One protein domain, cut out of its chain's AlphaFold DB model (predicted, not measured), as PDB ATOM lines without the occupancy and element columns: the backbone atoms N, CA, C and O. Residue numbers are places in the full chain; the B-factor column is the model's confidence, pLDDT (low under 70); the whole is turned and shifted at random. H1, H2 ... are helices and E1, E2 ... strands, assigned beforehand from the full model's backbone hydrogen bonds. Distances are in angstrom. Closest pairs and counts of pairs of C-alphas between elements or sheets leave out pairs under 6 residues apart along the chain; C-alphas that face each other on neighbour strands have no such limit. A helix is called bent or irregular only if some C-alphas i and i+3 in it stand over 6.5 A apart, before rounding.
ATOM      1  N   PRO A  32     137.708 161.552 221.866       86.38
ATOM      2  CA  PRO A  32     137.706 160.768 220.624       86.38
ATOM      3  C   PRO A  32     138.977 160.963 219.778       86.38
ATOM      4  O   PRO A  32     139.469 160.012 219.175       86.38
ATOM      5  N   GLU A  33     139.562 162.163 219.819       88.50
ATOM      6  CA  GLU A  33     140.848 162.528 219.212       88.50
ATOM      7  C   GLU A  33     141.964 161.558 219.637       88.50
ATOM      8  O   GLU A  33     142.759 161.078 218.829       88.50
ATOM      9  N   SER A  34     142.014 161.268 220.941       88.50
ATOM     10  CA  SER A  34     143.061 160.456 221.553       88.50
ATOM     11  C   SER A  34     142.956 158.997 221.122       88.50
ATOM     12  O   SER A  34     143.976 158.346 220.910       88.50
ATOM     13  N   ALA A  35     141.735 158.492 220.922       91.75
ATOM     14  CA  ALA A  35     141.512 157.137 220.426       91.75
ATOM     15  C   ALA A  35     142.072 156.959 219.010       91.75
ATOM     16  O   ALA A  35     142.830 156.020 218.765       91.75
ATOM     17  N   VAL A  36     141.770 157.898 218.110       92.94
ATOM     18  CA  VAL A  36     142.293 157.891 216.735       92.94
ATOM     19  C   VAL A  36     143.815 157.994 216.742       92.94
ATOM     20  O   VAL A  36     144.486 157.184 216.105       92.94
ATOM     21  N   ARG A  37     144.382 158.932 217.509       91.75
ATOM     22  CA  ARG A  37     145.838 159.091 217.637       91.75
ATOM     23  C   ARG A  37     146.516 157.808 218.120       91.75
ATOM     24  O   ARG A  37     147.447 157.336 217.478       91.75
ATOM     25  N   ARG A  38     146.033 157.220 219.216       91.88
ATOM     26  CA  ARG A  38     146.610 155.990 219.780       91.88
ATOM     27  C   ARG A  38     146.461 154.799 218.836       91.88
ATOM     28  O   ARG A  38     147.341 153.947 218.814       91.88
ATOM     29  N   PHE A  39     145.386 154.742 218.046       94.12
ATOM     30  CA  PHE A  39     145.253 153.750 216.980       94.12
ATOM     31  C   PHE A  39     146.363 153.899 215.939       94.12
ATOM     32  O   PHE A  39     147.016 152.915 215.604       94.12
ATOM     33  N   HIS A  40     146.626 155.122 215.471       94.12
ATOM     34  CA  HIS A  40     147.702 155.375 214.511       94.12
ATOM     35  C   HIS A  40     149.068 155.023 215.103       94.12
ATOM     36  O   HIS A  40     149.837 154.304 214.474       94.12
ATOM     37  N   GLU A  41     149.351 155.453 216.335       92.81
ATOM     38  CA  GLU A  41     150.587 155.105 217.044       92.81
ATOM     39  C   GLU A  41     150.752 153.577 217.179       92.81
ATOM     40  O   GLU A  41     151.818 153.040 216.879       92.81
ATOM     41  N   ALA A  42     149.695 152.851 217.564       92.75
ATOM     42  CA  ALA A  42     149.725 151.393 217.676       92.75
ATOM     43  C   ALA A  42     149.928 150.703 216.315       92.75
ATOM     44  O   ALA A  42     150.695 149.742 216.228       92.75
ATOM     45  N   ALA A  43     149.285 151.203 215.253       93.00
ATOM     46  CA  ALA A  43     149.416 150.670 213.896       93.00
ATOM     47  C   ALA A  43     150.840 150.847 213.354       93.00
ATOM     48  O   ALA A  43     151.405 149.920 212.777       93.00
ATOM     49  N   LEU A  44     151.439 152.019 213.580       92.00
ATOM     50  CA  LEU A  44     152.795 152.334 213.129       92.00
ATOM     51  C   LEU A  44     153.863 151.536 213.881       92.00
ATOM     52  O   LEU A  44     154.847 151.116 213.277       92.00
ATOM     53  N   ASN A  45     153.650 151.293 215.175       91.88
ATOM     54  CA  ASN A  45     154.571 150.520 216.008       91.88
ATOM     55  C   ASN A  45     154.381 148.998 215.886       91.88
ATOM     56  O   ASN A  45     155.181 148.242 216.434       91.88
ATOM     57  N   GLY A  46     153.329 148.533 215.201       87.31
ATOM     58  CA  GLY A  46     153.003 147.107 215.099       87.31
ATOM     59  C   GLY A  46     152.648 146.453 216.442       87.31
ATOM     60  O   GLY A  46     152.777 145.239 216.588       87.31
ATOM     61  N   ASP A  47     152.222 147.239 217.437       89.12
ATOM     62  CA  ASP A  47     151.918 146.742 218.781       89.12
ATOM     63  C   ASP A  47     150.483 146.203 218.844       89.12
ATOM     64  O   ASP A  47     149.514 146.933 219.074       89.12
ATOM     65  N   SER A  48     150.346 144.889 218.661       83.56
ATOM     66  CA  SER A  48     149.060 144.186 218.707       83.56
ATOM     67  C   SER A  48     148.366 144.277 220.072       83.56
ATOM     68  O   SER A  48     147.135 144.332 220.134       83.56
ATOM     69  N   ARG A  49     149.121 144.361 221.177       86.75
ATOM     70  CA  ARG A  49     148.546 144.525 222.523       86.75
ATOM     71  C   ARG A  49     148.023 145.938 222.730       86.75
ATOM     72  O   ARG A  49     146.972 146.117 223.344       86.75
ATOM     73  N   ALA A  50     148.738 146.949 222.240       88.81
ATOM     74  CA  ALA A  50     148.227 148.314 222.225       88.81
ATOM     75  C   ALA A  50     146.979 148.420 221.345       88.81
ATOM     76  O   ALA A  50     146.013 149.046 221.780       88.81
ATOM     77  N   MET A  51     146.963 147.740 220.194       89.94
ATOM     78  CA  MET A  51     145.828 147.733 219.272       89.94
ATOM     79  C   MET A  51     144.533 147.260 219.947       89.94
ATOM     80  O   MET A  51     143.522 147.956 219.898       89.94
ATOM     81  N   GLY A  52     144.579 146.150 220.693       86.38
ATOM     82  CA  GLY A  52     143.414 145.638 221.429       86.38
ATOM     83  C   GLY A  52     142.854 146.590 222.499       86.38
ATOM     84  O   GLY A  52     141.704 146.460 222.904       86.38
ATOM     85  N   ARG A  53     143.637 147.577 222.961       88.81
ATOM     86  CA  ARG A  53     143.184 148.580 223.945       88.81
ATOM     87  C   ARG A  53     142.537 149.809 223.307       88.81
ATOM     88  O   ARG A  53     141.871 150.566 224.014       88.81
ATOM     89  N   VAL A  54     142.763 150.026 222.013       92.00
ATOM     90  CA  VAL A  54     142.336 151.235 221.289       92.00
ATOM     91  C   VAL A  54     141.192 150.975 220.315       92.00
ATOM     92  O   VAL A  54     140.592 151.939 219.850       92.00
ATOM     93  N   VAL A  55     140.850 149.710 220.054       94.25
ATOM     94  CA  VAL A  55     139.693 149.302 219.238       94.25
ATOM     95  C   VAL A  55     138.523 148.840 220.103       94.25
ATOM     96  O   VAL A  55     138.717 148.383 221.232       94.25
ATOM     97  N   THR A  56     137.298 149.000 219.604       93.00
ATOM     98  CA  THR A  56     136.097 148.505 220.289       93.00
ATOM     99  C   THR A  56     136.129 146.987 220.401       93.00
ATOM    100  O   THR A  56     136.703 146.294 219.562       93.00
ATOM    101  N   SER A  57     135.486 146.466 221.442       88.19
ATOM    102  CA  SER A  57     135.431 145.024 221.718       88.19
ATOM    103  C   SER A  57     134.636 144.265 220.647       88.19
ATOM    104  O   SER A  57     134.844 143.076 220.438       88.19
ATOM    105  N   GLU A  58     133.723 144.970 219.975       89.00
ATOM    106  CA  GLU A  58     132.914 144.469 218.861       89.00
ATOM    107  C   GLU A  58     133.661 144.484 217.519       89.00
ATOM    108  O   GLU A  58     133.146 143.939 216.543       89.00
ATOM    109  N   SER A  59     134.846 145.109 217.446       91.12
ATOM    110  CA  SER A  59     135.593 145.176 216.191       91.12
ATOM    111  C   SER A  59     136.147 143.802 215.804       91.12
ATOM    112  O   SER A  59     136.780 143.124 216.614       91.12
ATOM    113  N   SER A  60     135.965 143.397 214.549       92.25
ATOM    114  CA  SER A  60     136.501 142.147 214.021       92.25
ATOM    115  C   SER A  60     138.016 142.232 213.815       92.25
ATOM    116  O   SER A  60     138.546 143.245 213.356       92.25
ATOM    117  N   GLU A  61     138.743 141.145 214.096       89.81
ATOM    118  CA  GLU A  61     140.203 141.108 213.898       89.81
ATOM    119  C   GLU A  61     140.602 141.432 212.451       89.81
ATOM    120  O   GLU A  61     141.594 142.124 212.209       89.81
ATOM    121  N   GLY A  62     139.793 140.985 211.482       90.81
ATOM    122  CA  GLY A  62     139.977 141.295 210.066       90.81
ATOM    123  C   GLY A  62     139.847 142.790 209.766       90.81
ATOM    124  O   GLY A  62     140.694 143.341 209.062       90.81
ATOM    125  N   ALA A  63     138.842 143.461 210.336       91.81
ATOM    126  CA  ALA A  63     138.668 144.905 210.198       91.81
ATOM    127  C   ALA A  63     139.833 145.681 210.827       91.81
ATOM    128  O   ALA A  63     140.385 146.594 210.210       91.81
ATOM    129  N   VAL A  64     140.263 145.282 212.025       93.19
ATOM    130  CA  VAL A  64     141.389 145.910 212.729       93.19
ATOM    131  C   VAL A  64     142.688 145.767 211.930       93.19
ATOM    132  O   VAL A  64     143.383 146.756 211.703       93.19
ATOM    133  N   SER A  65     142.992 144.555 211.457       92.44
ATOM    134  CA  SER A  65     144.158 144.254 210.614       92.44
ATOM    135  C   SER A  65     144.160 145.065 209.314       92.44
ATOM    136  O   SER A  65     145.158 145.706 208.961       92.44
ATOM    137  N   LEU A  66     143.022 145.101 208.617       92.12
ATOM    138  CA  LEU A  66     142.888 145.835 207.365       92.12
ATOM    139  C   LEU A  66     143.073 147.340 207.587       92.12
ATOM    140  O   LEU A  66     143.829 147.981 206.863       92.12
ATOM    141  N   LEU A  67     142.446 147.906 208.617       92.31
ATOM    142  CA  LEU A  67     142.573 149.330 208.913       92.31
ATOM    143  C   LEU A  67     144.002 149.696 209.352       92.31
ATOM    144  O   LEU A  67     144.547 150.699 208.892       92.31
ATOM    145  N   ALA A  68     144.651 148.862 210.169       93.56
ATOM    146  CA  ALA A  68     146.040 149.067 210.583       93.56
ATOM    147  C   ALA A  68     147.018 149.005 209.397       93.56
ATOM    148  O   ALA A  68     147.905 149.852 209.281       93.56
ATOM    149  N   SER A  69     146.836 148.045 208.482       92.31
ATOM    150  CA  SER A  69     147.668 147.939 207.275       92.31
ATOM    151  C   SER A  69     147.491 149.138 206.339       92.31
ATOM    152  O   SER A  69     148.483 149.626 205.801       92.31
ATOM    153  N   ARG A  70     146.274 149.689 206.224       91.00
ATOM    154  CA  ARG A  70     146.013 150.940 205.492       91.00
ATOM    155  C   ARG A  70     146.725 152.139 206.104       91.00
ATOM    156  O   ARG A  70     147.386 152.877 205.380       91.00
ATOM    157  N   VAL A  71     146.643 152.322 207.423       92.44
ATOM    158  CA  VAL A  71     147.374 153.406 208.109       92.44
ATOM    159  C   VAL A  71     148.878 153.277 207.870       92.44
ATOM    160  O   VAL A  71     149.544 154.262 207.546       92.44
ATOM    161  N   LEU A  72     149.412 152.058 207.973       93.31
ATOM    162  CA  LEU A  72     150.826 151.791 207.727       93.31
ATOM    163  C   LEU A  72     151.229 152.090 206.273       93.31
ATOM    164  O   LEU A  72     152.295 152.656 206.043       93.31
ATOM    165  N   GLU A  73     150.393 151.739 205.296       91.69
ATOM    166  CA  GLU A  73     150.603 152.029 203.872       91.69
ATOM    167  C   GLU A  73     150.635 153.544 203.597       91.69
ATOM    168  O   GLU A  73     151.546 154.043 202.927       91.69
ATOM    169  N   LEU A  74     149.692 154.297 204.171       90.44
ATOM    170  CA  LEU A  74     149.621 155.758 204.047       90.44
ATOM    171  C   LEU A  74     150.839 156.437 204.681       90.44
ATOM    172  O   LEU A  74     151.439 157.329 204.085       90.44
ATOM    173  N   ALA A  75     151.267 155.973 205.853       91.06
ATOM    174  CA  ALA A  75     152.459 156.505 206.501       91.06
ATOM    175  C   ALA A  75     153.744 156.168 205.726       91.06
ATOM    176  O   ALA A  75     154.590 157.039 205.520       91.06
ATOM    177  N   ARG A  76     153.884 154.930 205.228       91.38
ATOM    178  CA  ARG A  76     155.040 154.506 204.413       91.38
ATOM    179  C   ARG A  76     155.138 155.246 203.084       91.38
ATOM    180  O   ARG A  76     156.241 155.455 202.589       91.38
ATOM    181  N   SER A  77     154.011 155.668 202.520       90.00
ATOM    182  CA  SER A  77     153.971 156.506 201.316       90.00
ATOM    183  C   SER A  77     154.242 157.995 201.591       90.00
ATOM    184  O   SER A  77     154.186 158.809 200.669       90.00
ATOM    185  N   GLY A  78     154.599 158.353 202.830       89.38
ATOM    186  CA  GLY A  78     154.973 159.709 203.231       89.38
ATOM    187  C   GLY A  78     153.797 160.570 203.691       89.38
ATOM    188  O   GLY A  78     153.964 161.781 203.845       89.38
ATOM    189  N   GLY A  79     152.627 159.966 203.901       90.31
ATOM    190  CA  GLY A  79     151.441 160.637 204.411       90.31
ATOM    191  C   GLY A  79     151.604 161.010 205.878       90.31
ATOM    192  O   GLY A  79     151.972 160.181 206.713       90.31
ATOM    193  N   ARG A  80     151.309 162.265 206.205       90.56
ATOM    194  CA  ARG A  80     151.196 162.744 207.585       90.56
ATOM    195  C   ARG A  80     149.726 162.891 207.916       90.56
ATOM    196  O   ARG A  80     149.013 163.579 207.191       90.56
ATOM    197  N   TYR A  81     149.275 162.240 208.979       89.56
ATOM    198  CA  TYR A  81     147.887 162.381 209.386       89.56
ATOM    199  C   TYR A  81     147.683 163.703 210.143       89.56
ATOM    200  O   TYR A  81     148.549 164.146 210.900       89.56
ATOM    201  N   GLN A  82     146.525 164.318 209.950       89.75
ATOM    202  CA  GLN A  82     146.072 165.522 210.626       89.75
ATOM    203  C   GLN A  82     144.581 165.378 210.916       89.75
ATOM    204  O   GLN A  82     143.808 164.939 210.069       89.75
ATOM    205  N   LEU A  83     144.171 165.726 212.129       88.75
ATOM    206  CA  LEU A  83     142.762 165.745 212.493       88.75
ATOM    207  C   LEU A  83     142.136 167.045 211.968       88.75
ATOM    208  O   LEU A  83     142.582 168.119 212.364       88.75
ATOM    209  N   LEU A  84     141.135 166.939 211.092       86.38
ATOM    210  CA  LEU A  84     140.439 168.092 210.513       86.38
ATOM    211  C   LEU A  84     139.281 168.560 211.397       86.38
ATOM    212  O   LEU A  84     139.132 169.750 211.659       86.38
ATOM    213  N   GLY A  85     138.481 167.619 211.895       84.94
ATOM    214  CA  GLY A  85     137.282 167.940 212.656       84.94
ATOM    215  C   GLY A  85     136.714 166.733 213.381       84.94
ATOM    216  O   GLY A  85     137.030 165.586 213.057       84.94
ATOM    217  N   ILE A  86     135.893 166.995 214.399       89.12
ATOM    218  CA  ILE A  86     135.182 165.951 215.137       89.12
ATOM    219  C   ILE A  86     133.730 166.342 215.334       89.12
ATOM    220  O   ILE A  86     133.414 167.334 215.987       89.12
ATOM    221  N   GLU A  87     132.855 165.466 214.867       87.81
ATOM    222  CA  GLU A  87     131.434 165.506 215.147       87.81
ATOM    223  C   GLU A  87     131.134 164.579 216.322       87.81
ATOM    224  O   GLU A  87     131.329 163.362 216.251       87.81
ATOM    225  N   ARG A  88     130.679 165.146 217.442       86.31
ATOM    226  CA  ARG A  88     130.366 164.376 218.652       86.31
ATOM    227  C   ARG A  88     128.869 164.098 218.737       86.31
ATOM    228  O   ARG A  88     128.062 165.012 218.620       86.31
ATOM    229  N   GLY A  89     128.521 162.846 219.013       84.81
ATOM    230  CA  GLY A  89     127.172 162.402 219.349       84.81
ATOM    231  C   GLY A  89     127.095 161.780 220.753       84.81
ATOM    232  O   GLY A  89     128.093 161.708 221.481       84.81
ATOM    233  N   PRO A  90     125.908 161.313 221.175       82.50
ATOM    234  CA  PRO A  90     125.744 160.612 222.445       82.50
ATOM    235  C   PRO A  90     126.468 159.255 222.426       82.50
ATOM    236  O   PRO A  90     125.993 158.291 221.836       82.50
ATOM    237  N   GLY A  91     127.640 159.171 223.066       85.81
ATOM    238  CA  GLY A  91     128.411 157.921 223.194       85.81
ATOM    239  C   GLY A  91     129.189 157.491 221.942       85.81
ATOM    240  O   GLY A  91     129.905 156.490 221.983       85.81
ATOM    241  N   SER A  92     129.110 158.263 220.864       91.81
ATOM    242  CA  SER A  92     129.862 158.072 219.625       91.81
ATOM    243  C   SER A  92     130.419 159.405 219.137       91.81
ATOM    244  O   SER A  92     129.947 160.477 219.514       91.81
ATOM    245  N   ALA A  93     131.459 159.356 218.320       91.81
ATOM    246  CA  ALA A  93     131.953 160.512 217.602       91.81
ATOM    247  C   ALA A  93     132.523 160.067 216.256       91.81
ATOM    248  O   ALA A  93     132.914 158.911 216.076       91.81
ATOM    249  N   ARG A  94     132.545 160.996 215.309       91.94
ATOM    250  CA  ARG A  94     133.170 160.815 214.007       91.94
ATOM    251  C   ARG A  94     134.287 161.825 213.869       91.94
ATOM    252  O   ARG A  94     134.070 163.012 214.084       91.94
ATOM    253  N   ALA A  95     135.478 161.336 213.579       91.81
ATOM    254  CA  ALA A  95     136.673 162.140 213.424       91.81
ATOM    255  C   ALA A  95     137.078 162.151 211.956       91.81
ATOM    256  O   ALA A  95     137.347 161.102 211.378       91.81
ATOM    257  N   GLU A  96     137.131 163.325 211.348       91.06
ATOM    258  CA  GLU A  96     137.681 163.471 210.011       91.06
ATOM    259  C   GLU A  96     139.203 163.595 210.104       91.06
ATOM    260  O   GLU A  96     139.740 164.475 210.784       91.06
ATOM    261  N   VAL A  97     139.907 162.679 209.443       92.12
ATOM    262  CA  VAL A  97     141.368 162.592 209.446       92.12
ATOM    263  C   VAL A  97     141.872 162.760 208.024       92.12
ATOM    264  O   VAL A  97     141.598 161.925 207.163       92.12
ATOM    265  N   ALA A  98     142.641 163.816 207.790       91.50
ATOM    266  CA  ALA A  98     143.381 164.033 206.559       91.50
ATOM    267  C   ALA A  98     144.732 163.329 206.605       91.50
ATOM    268  O   ALA A  98     145.445 163.400 207.598       91.50
ATOM    269  N   TYR A  99     145.118 162.716 205.498       92.44
ATOM    270  CA  TYR A  99     146.452 162.203 205.235       92.44
ATOM    271  C   TYR A  99     147.073 163.084 204.165       92.44
ATOM    272  O   TYR A  99     146.697 163.027 202.995       92.44
ATOM    273  N   VAL A 100     147.999 163.933 204.595       92.06
ATOM    274  CA  VAL A 100     148.644 164.954 203.775       92.06
ATOM    275  C   VAL A 100     149.942 164.396 203.206       92.06
ATOM    276  O   VAL A 100     150.837 163.992 203.953       92.06
ATOM    277  N   PHE A 101     150.063 164.403 201.881       91.50
ATOM    278  CA  PHE A 101     151.241 163.965 201.138       91.50
ATOM    279  C   PHE A 101     151.940 165.184 200.526       91.50
ATOM    280  O   PHE A 101     151.674 165.526 199.370       91.50
ATOM    281  N   PRO A 102     152.855 165.846 201.258       83.12
ATOM    282  CA  PRO A 102     153.417 167.133 200.840       83.12
ATOM    283  C   PRO A 102     154.149 167.050 199.497       83.12
ATOM    284  O   PRO A 102     153.977 167.912 198.646       83.12
ATOM    285  N   TYR A 103     154.896 165.969 199.254       84.00
ATOM    286  CA  TYR A 103     155.636 165.774 198.000       84.00
ATOM    287  C   TYR A 103     154.749 165.509 196.779       84.00
ATOM    288  O   TYR A 103     155.227 165.581 195.653       84.00
ATOM    289  N   ARG A 104     153.479 165.148 196.995       83.81
ATOM    290  CA  ARG A 104     152.514 164.852 195.927       83.81
ATOM    291  C   ARG A 104     151.434 165.924 195.797       83.81
ATOM    292  O   ARG A 104     150.597 165.792 194.913       83.81
ATOM    293  N   GLY A 105     151.417 166.928 196.681       85.00
ATOM    294  CA  GLY A 105     150.339 167.919 196.746       85.00
ATOM    295  C   GLY A 105     148.955 167.289 196.937       85.00
ATOM    296  O   GLY A 105     147.964 167.838 196.469       85.00
ATOM    297  N   LEU A 106     148.889 166.116 197.576       88.19
ATOM    298  CA  LEU A 106     147.682 165.296 197.670       88.19
ATOM    299  C   LEU A 106     147.212 165.217 199.116       88.19
ATOM    300  O   LEU A 106     148.024 165.002 200.020       88.19
ATOM    301  N   VAL A 107     145.903 165.311 199.322       87.62
ATOM    302  CA  VAL A 107     145.282 165.066 200.618       87.62
ATOM    303  C   VAL A 107     144.177 164.037 200.469       87.62
ATOM    304  O   VAL A 107     143.310 164.150 199.606       87.62
ATOM    305  N   ILE A 108     144.233 163.013 201.313       88.81
ATOM    306  CA  ILE A 108     143.200 161.986 201.400       88.81
ATOM    307  C   ILE A 108     142.528 162.145 202.757       88.81
ATOM    308  O   ILE A 108     143.171 161.890 203.771       88.81
ATOM    309  N   SER A 109     141.268 162.566 202.808       88.81
ATOM    310  CA  SER A 109     140.499 162.586 204.055       88.81
ATOM    311  C   SER A 109     139.739 161.279 204.241       88.81
ATOM    312  O   SER A 109     139.328 160.641 203.275       88.81
ATOM    313  N   MET A 110     139.601 160.839 205.487       90.19
ATOM    314  CA  MET A 110     138.837 159.658 205.877       90.19
ATOM    315  C   MET A 110     138.069 159.933 207.160       90.19
ATOM    316  O   MET A 110     138.601 160.531 208.096       90.19
ATOM    317  N   LEU A 111     136.844 159.422 207.233       91.25
ATOM    318  CA  LEU A 111     136.019 159.507 208.430       91.25
ATOM    319  C   LEU A 111     136.232 158.292 209.335       91.25
ATOM    320  O   LEU A 111     135.996 157.151 208.943       91.25
ATOM    321  N   TRP A 112     136.652 158.562 210.563       93.81
ATOM    322  CA  TRP A 112     136.917 157.584 211.608       93.81
ATOM    323  C   TRP A 112     135.753 157.533 212.582       93.81
ATOM    324  O   TRP A 112     135.408 158.543 213.192       93.81
ATOM    325  N   SER A 113     135.178 156.350 212.773       94.38
ATOM    326  CA  SER A 113     134.151 156.131 213.788       94.38
ATOM    327  C   SER A 113     134.807 155.732 215.107       94.38
ATOM    328  O   SER A 113     135.603 154.794 215.182       94.38
ATOM    329  N   VAL A 114     134.460 156.446 216.172       94.56
ATOM    330  CA  VAL A 114     134.919 156.173 217.534       94.56
ATOM    331  C   VAL A 114     133.726 156.073 218.471       94.56
ATOM    332  O   VAL A 114     132.780 156.859 218.414       94.56
ATOM    333  N   ARG A 115     133.778 155.100 219.374       93.81
ATOM    334  CA  ARG A 115     132.731 154.818 220.351       93.81
ATOM    335  C   ARG A 115     133.296 154.901 221.756       93.81
ATOM    336  O   ARG A 115     134.450 154.553 222.009       93.81
ATOM    337  N   LYS A 116     132.476 155.365 222.691       90.75
ATOM    338  CA  LYS A 116     132.814 155.353 224.107       90.75
ATOM    339  C   LYS A 116     132.451 153.992 224.704       90.75
ATOM    340  O   LYS A 116     131.277 153.663 224.818       90.75
ATOM    341  N   GLU A 117     133.456 153.224 225.119       89.75
ATOM    342  CA  GLU A 117     133.288 151.984 225.883       89.75
ATOM    343  C   GLU A 117     133.704 152.221 227.341       89.75
ATOM    344  O   GLU A 117     134.875 152.452 227.665       89.75
ATOM    345  N   GLY A 118     132.724 152.204 228.248       85.88
ATOM    346  CA  GLY A 118     132.936 152.535 229.656       85.88
ATOM    347  C   GLY A 118     133.452 153.968 229.830       85.88
ATOM    348  O   GLY A 118     132.732 154.942 229.598       85.88
ATOM    349  N   ARG A 119     134.710 154.111 230.263       83.94
ATOM    350  CA  ARG A 119     135.361 155.419 230.486       83.94
ATOM    351  C   ARG A 119     136.287 155.856 229.349       83.94
ATOM    352  O   ARG A 119     136.794 156.974 229.418       83.94
ATOM    353  N   SER A 120     136.477 155.028 228.324       87.69
ATOM    354  CA  SER A 120     137.484 155.247 227.282       87.69
ATOM    355  C   SER A 120     136.856 155.324 225.896       87.69
ATOM    356  O   SER A 120     135.923 154.590 225.584       87.69
ATOM    357  N   TRP A 121     137.393 156.198 225.049       92.25
ATOM    358  CA  TRP A 121     137.074 156.217 223.624       92.25
ATOM    359  C   TRP A 121     137.915 155.181 222.890       92.25
ATOM    360  O   TRP A 121     139.099 155.018 223.191       92.25
ATOM    361  N   ARG A 122     137.296 154.485 221.942       94.62
ATOM    362  CA  ARG A 122     137.922 153.438 221.139       94.62
ATOM    363  C   ARG A 122     137.455 153.531 219.695       94.62
ATOM    364  O   ARG A 122     136.336 153.966 219.438       94.62
ATOM    365  N   VAL A 123     138.315 153.144 218.764       95.44
ATOM    366  CA  VAL A 123     138.017 153.106 217.331       95.44
ATOM    367  C   VAL A 123     137.113 151.919 217.031       95.44
ATOM    368  O   VAL A 123     137.431 150.789 217.391       95.44
ATOM    369  N   ASP A 124     135.998 152.181 216.360       94.75
ATOM    370  CA  ASP A 124     135.157 151.146 215.768       94.75
ATOM    371  C   ASP A 124     135.700 150.857 214.364       94.75
ATOM    372  O   ASP A 124     135.473 151.622 213.417       94.75
ATOM    373  N   ALA A 125     136.516 149.808 214.251       93.62
ATOM    374  CA  ALA A 125     137.235 149.501 213.018       93.62
ATOM    375  C   ALA A 125     136.269 149.070 211.907       93.62
ATOM    376  O   ALA A 125     136.418 149.489 210.758       93.62
ATOM    377  N   ASP A 126     135.244 148.288 212.250       93.25
ATOM    378  CA  ASP A 126     134.236 147.838 211.297       93.25
ATOM    379  C   ASP A 126     133.377 148.998 210.795       93.25
ATOM    380  O   ASP A 126     133.131 149.100 209.594       93.25
ATOM    381  N   GLU A 127     132.927 149.900 211.672       91.62
ATOM    382  CA  GLU A 127     132.158 151.070 211.240       91.62
ATOM    383  C   GLU A 127     133.007 152.014 210.381       91.62
ATOM    384  O   GLU A 127     132.544 152.472 209.335       91.62
ATOM    385  N   THR A 128     134.269 152.226 210.757       91.75
ATOM    386  CA  THR A 128     135.219 153.026 209.971       91.75
ATOM    387  C   THR A 128     135.406 152.443 208.568       91.75
ATOM    388  O   THR A 128     135.266 153.157 207.576       91.75
ATOM    389  N   LEU A 129     135.635 151.131 208.449       89.75
ATOM    390  CA  LEU A 129     135.788 150.472 207.149       89.75
ATOM    391  C   LEU A 129     134.502 150.469 206.319       89.75
ATOM    392  O   LEU A 129     134.564 150.658 205.105       89.75
ATOM    393  N   ARG A 130     133.331 150.300 206.947       87.50
ATOM    394  CA  ARG A 130     132.031 150.393 206.256       87.50
ATOM    395  C   ARG A 130     131.768 151.790 205.688       87.50
ATOM    396  O   ARG A 130     131.095 151.910 204.661       87.50
ATOM    397  N   ASN A 131     132.273 152.827 206.352       84.06
ATOM    398  CA  ASN A 131     132.110 154.218 205.937       84.06
ATOM    399  C   ASN A 131     133.187 154.677 204.946       84.06
ATOM    400  O   ASN A 131     132.937 155.605 204.179       84.06
ATOM    401  N   LEU A 132     134.336 153.996 204.901       78.56
ATOM    402  CA  LEU A 132     135.486 154.357 204.072       78.56
ATOM    403  C   LEU A 132     135.128 154.638 202.597       78.56
ATOM    404  O   LEU A 132     135.485 155.703 202.109       78.56
ATOM    405  N   PRO A 133     134.349 153.799 201.880       69.88
ATOM    406  CA  PRO A 133     134.020 154.063 200.474       69.88
ATOM    407  C   PRO A 133     133.179 155.326 200.247       69.88
ATOM    408  O   PRO A 133     133.136 155.837 199.133       69.88
ATOM    409  N   ARG A 134     132.466 155.800 201.277       62.44
ATOM    410  CA  ARG A 134     131.554 156.953 201.199       62.44
ATOM    411  C   ARG A 134     132.162 158.237 201.751       62.44
ATOM    412  O   ARG A 134     131.625 159.306 201.496       62.44
ATOM    413  N   ALA A 135     133.233 158.116 202.528       66.50
ATOM    414  CA  ALA A 135     133.811 159.206 203.301       66.50
ATOM    415  C   ALA A 135     135.305 159.416 203.014       66.50
ATOM    416  O   ALA A 135     135.995 160.058 203.802       66.50
ATOM    417  N   VAL A 136     135.804 158.848 201.909       75.62
ATOM    418  CA  VAL A 136     137.124 159.175 201.370       75.62
ATOM    419  C   VAL A 136     136.988 160.392 200.464       75.62
ATOM    420  O   VAL A 136     136.430 160.296 199.370       75.62
ATOM    421  N   GLY A 137     137.494 161.530 200.930       75.81
ATOM    422  CA  GLY A 137     137.710 162.711 200.103       75.81
ATOM    423  C   GLY A 137     139.118 162.677 199.519       75.81
ATOM    424  O   GLY A 137     140.075 162.352 200.219       75.81
ATOM    425  N   VAL A 138     139.256 162.998 198.234       76.81
ATOM    426  CA  VAL A 138     140.560 163.247 197.614       76.81
ATOM    427  C   VAL A 138     140.568 164.694 197.159       76.81
ATOM    428  O   VAL A 138     139.791 165.065 196.283       76.81
ATOM    429  N   SER A 139     141.448 165.485 197.758       77.62
ATOM    430  CA  SER A 139     141.574 166.915 197.493       77.62
ATOM    431  C   SER A 139     143.018 167.272 197.178       77.62
ATOM    432  O   SER A 139     143.960 166.546 197.527       77.62
ATOM    433  N   SER A 140     143.194 168.403 196.503       70.56
ATOM    434  CA  SER A 140     144.520 168.996 196.336       70.56
ATOM    435  C   SER A 140     144.959 169.663 197.642       70.56
ATOM    436  O   SER A 140     144.131 170.098 198.442       70.56
ATOM    437  N   LEU A 141     146.267 169.739 197.882       68.06
ATOM    438  CA  LEU A 141     146.798 170.386 199.085       68.06
ATOM    439  C   LEU A 141     146.454 171.888 199.137       68.06
ATOM    440  O   LEU A 141     146.268 172.422 200.228       68.06
ATOM    441  N   ASP A 142     146.283 172.525 197.976       73.56
ATOM    442  CA  ASP A 142     145.969 173.953 197.838       73.56
ATOM    443  C   ASP A 142     144.563 174.315 198.367       73.56
ATOM    444  O   ASP A 142     144.354 175.418 198.873       73.56
ATOM    445  N   GLU A 143     143.609 173.378 198.329       65.38
ATOM    446  CA  GLU A 143     142.230 173.580 198.811       65.38
ATOM    447  C   GLU A 143     142.107 173.623 200.345       65.38
ATOM    448  O   GLU A 143     141.094 174.092 200.854       65.38
ATOM    449  N   LEU A 144     143.119 173.168 201.098       59.34
ATOM    450  CA  LEU A 144     143.103 173.170 202.572       59.34
ATOM    451  C   LEU A 144     143.806 174.376 203.210       59.34
ATOM    452  O   LEU A 144     143.780 174.524 204.430       59.34
TER     453      LEU A 144
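What this domain is: This is residues 32 to 144 of the 146 residues of an uncharacterized protein of Armatimonadetes bacterium (UniProt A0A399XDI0). A strongly twisted sheet, with the long strands E1, E2 and E3 side by side, curls round the first part of H1, while H2 and H3 pack on H1. The short strands E4 and E5 extend the sheet beside opposite ends of E3, and H4 packs on E3 between them; the short H5 is at the end of the printed part. The printed part has 113 residues, with five named helices and five named strands in the order H1 H2 H3 E1 E2 E3 E4 H4 E5 H5; the class is mixed, helices and strands, and the neighbour strands are antiparallel. It is compact, with a radius of gyration of the C-alphas of 13.4 A, and spans 40 by 30 by 22 A.

Where its parts are: Begin with E3, residues 106 to 117, which runs 34.4 A from C-alpha 106 at (147.682, 165.296, 197.670) to C-alpha 117 at (133.288, 151.984, 225.883). Before it come E1, residues 80 to 88, 23.6 A, and E2, residues 92 to 101, 28.9 A. E4 is residues 120 to 123 and E5 residues 137 to 140. Find C-alpha 32 at (137.706, 160.768, 220.624), where H1, residues 32 to 45, begins its 20.3 A. H2 is residues 48 to 54, H3 residues 61 to 76, 22.1 A, H4 residues 125 to 135, 14.2 A, and H5 residues 141 to 144. H4 is irregular, with C-alphas 130 and 133 7.1 A apart.

How they stand to each other: E1 to E4 form a meander, each strand the antiparallel neighbour of the one before, and each successive pair is a hairpin. Look for N 82 and O 98 at 2.7 A between E1 and E2, N 99 and O 108 at 2.7 A between E2 and E3, and N 115 and O 122 at 2.8 A between E3 and E4. E2 lies on one side of E3, and E4 and E5 on the other side; N 107 and O 139 are 2.9 A apart between E3 and E5. The sheet curls round H1 at residues 32 to 40; the closest C-alphas of H1 and E4 are Ala 35 and Arg 122, 5.2 A. H1 and H2 form a helical hairpin and touch at a shallow tilt of 6 degrees, closest at C-alphas 42 and 51, 5.6 A. H3 touches H1 with residues 68 to 75 alone, about perpendicular at 77 degrees, closest at C-alphas 68 and 43, 5.0 A. H3 touches H4 with residues 63 to 67 alone, closest at C-alphas 63 and 126, 5.4 A. H4 is on the sheet, with C-alphas 128 and 113 its closest to E3, 5.0 A. H5 is on the sheet and only just over E3, on which 3 of its 4 C-alphas fall. In H1 and H3 every O i to N i+4 pair is within hydrogen-bond range, in H2 2 of 3 and in H4 5 of 7; H5 is too short for such a pair.

The domain as a whole: The two C-alphas farthest apart, Tyr 103 and Gly 118, are 41.1 A apart. The printed part has no cut, and no link is long. The mean pLDDT of the printed part is 88.0; look for values under 70 at residues 133 to 135, 141 and 143 to 144.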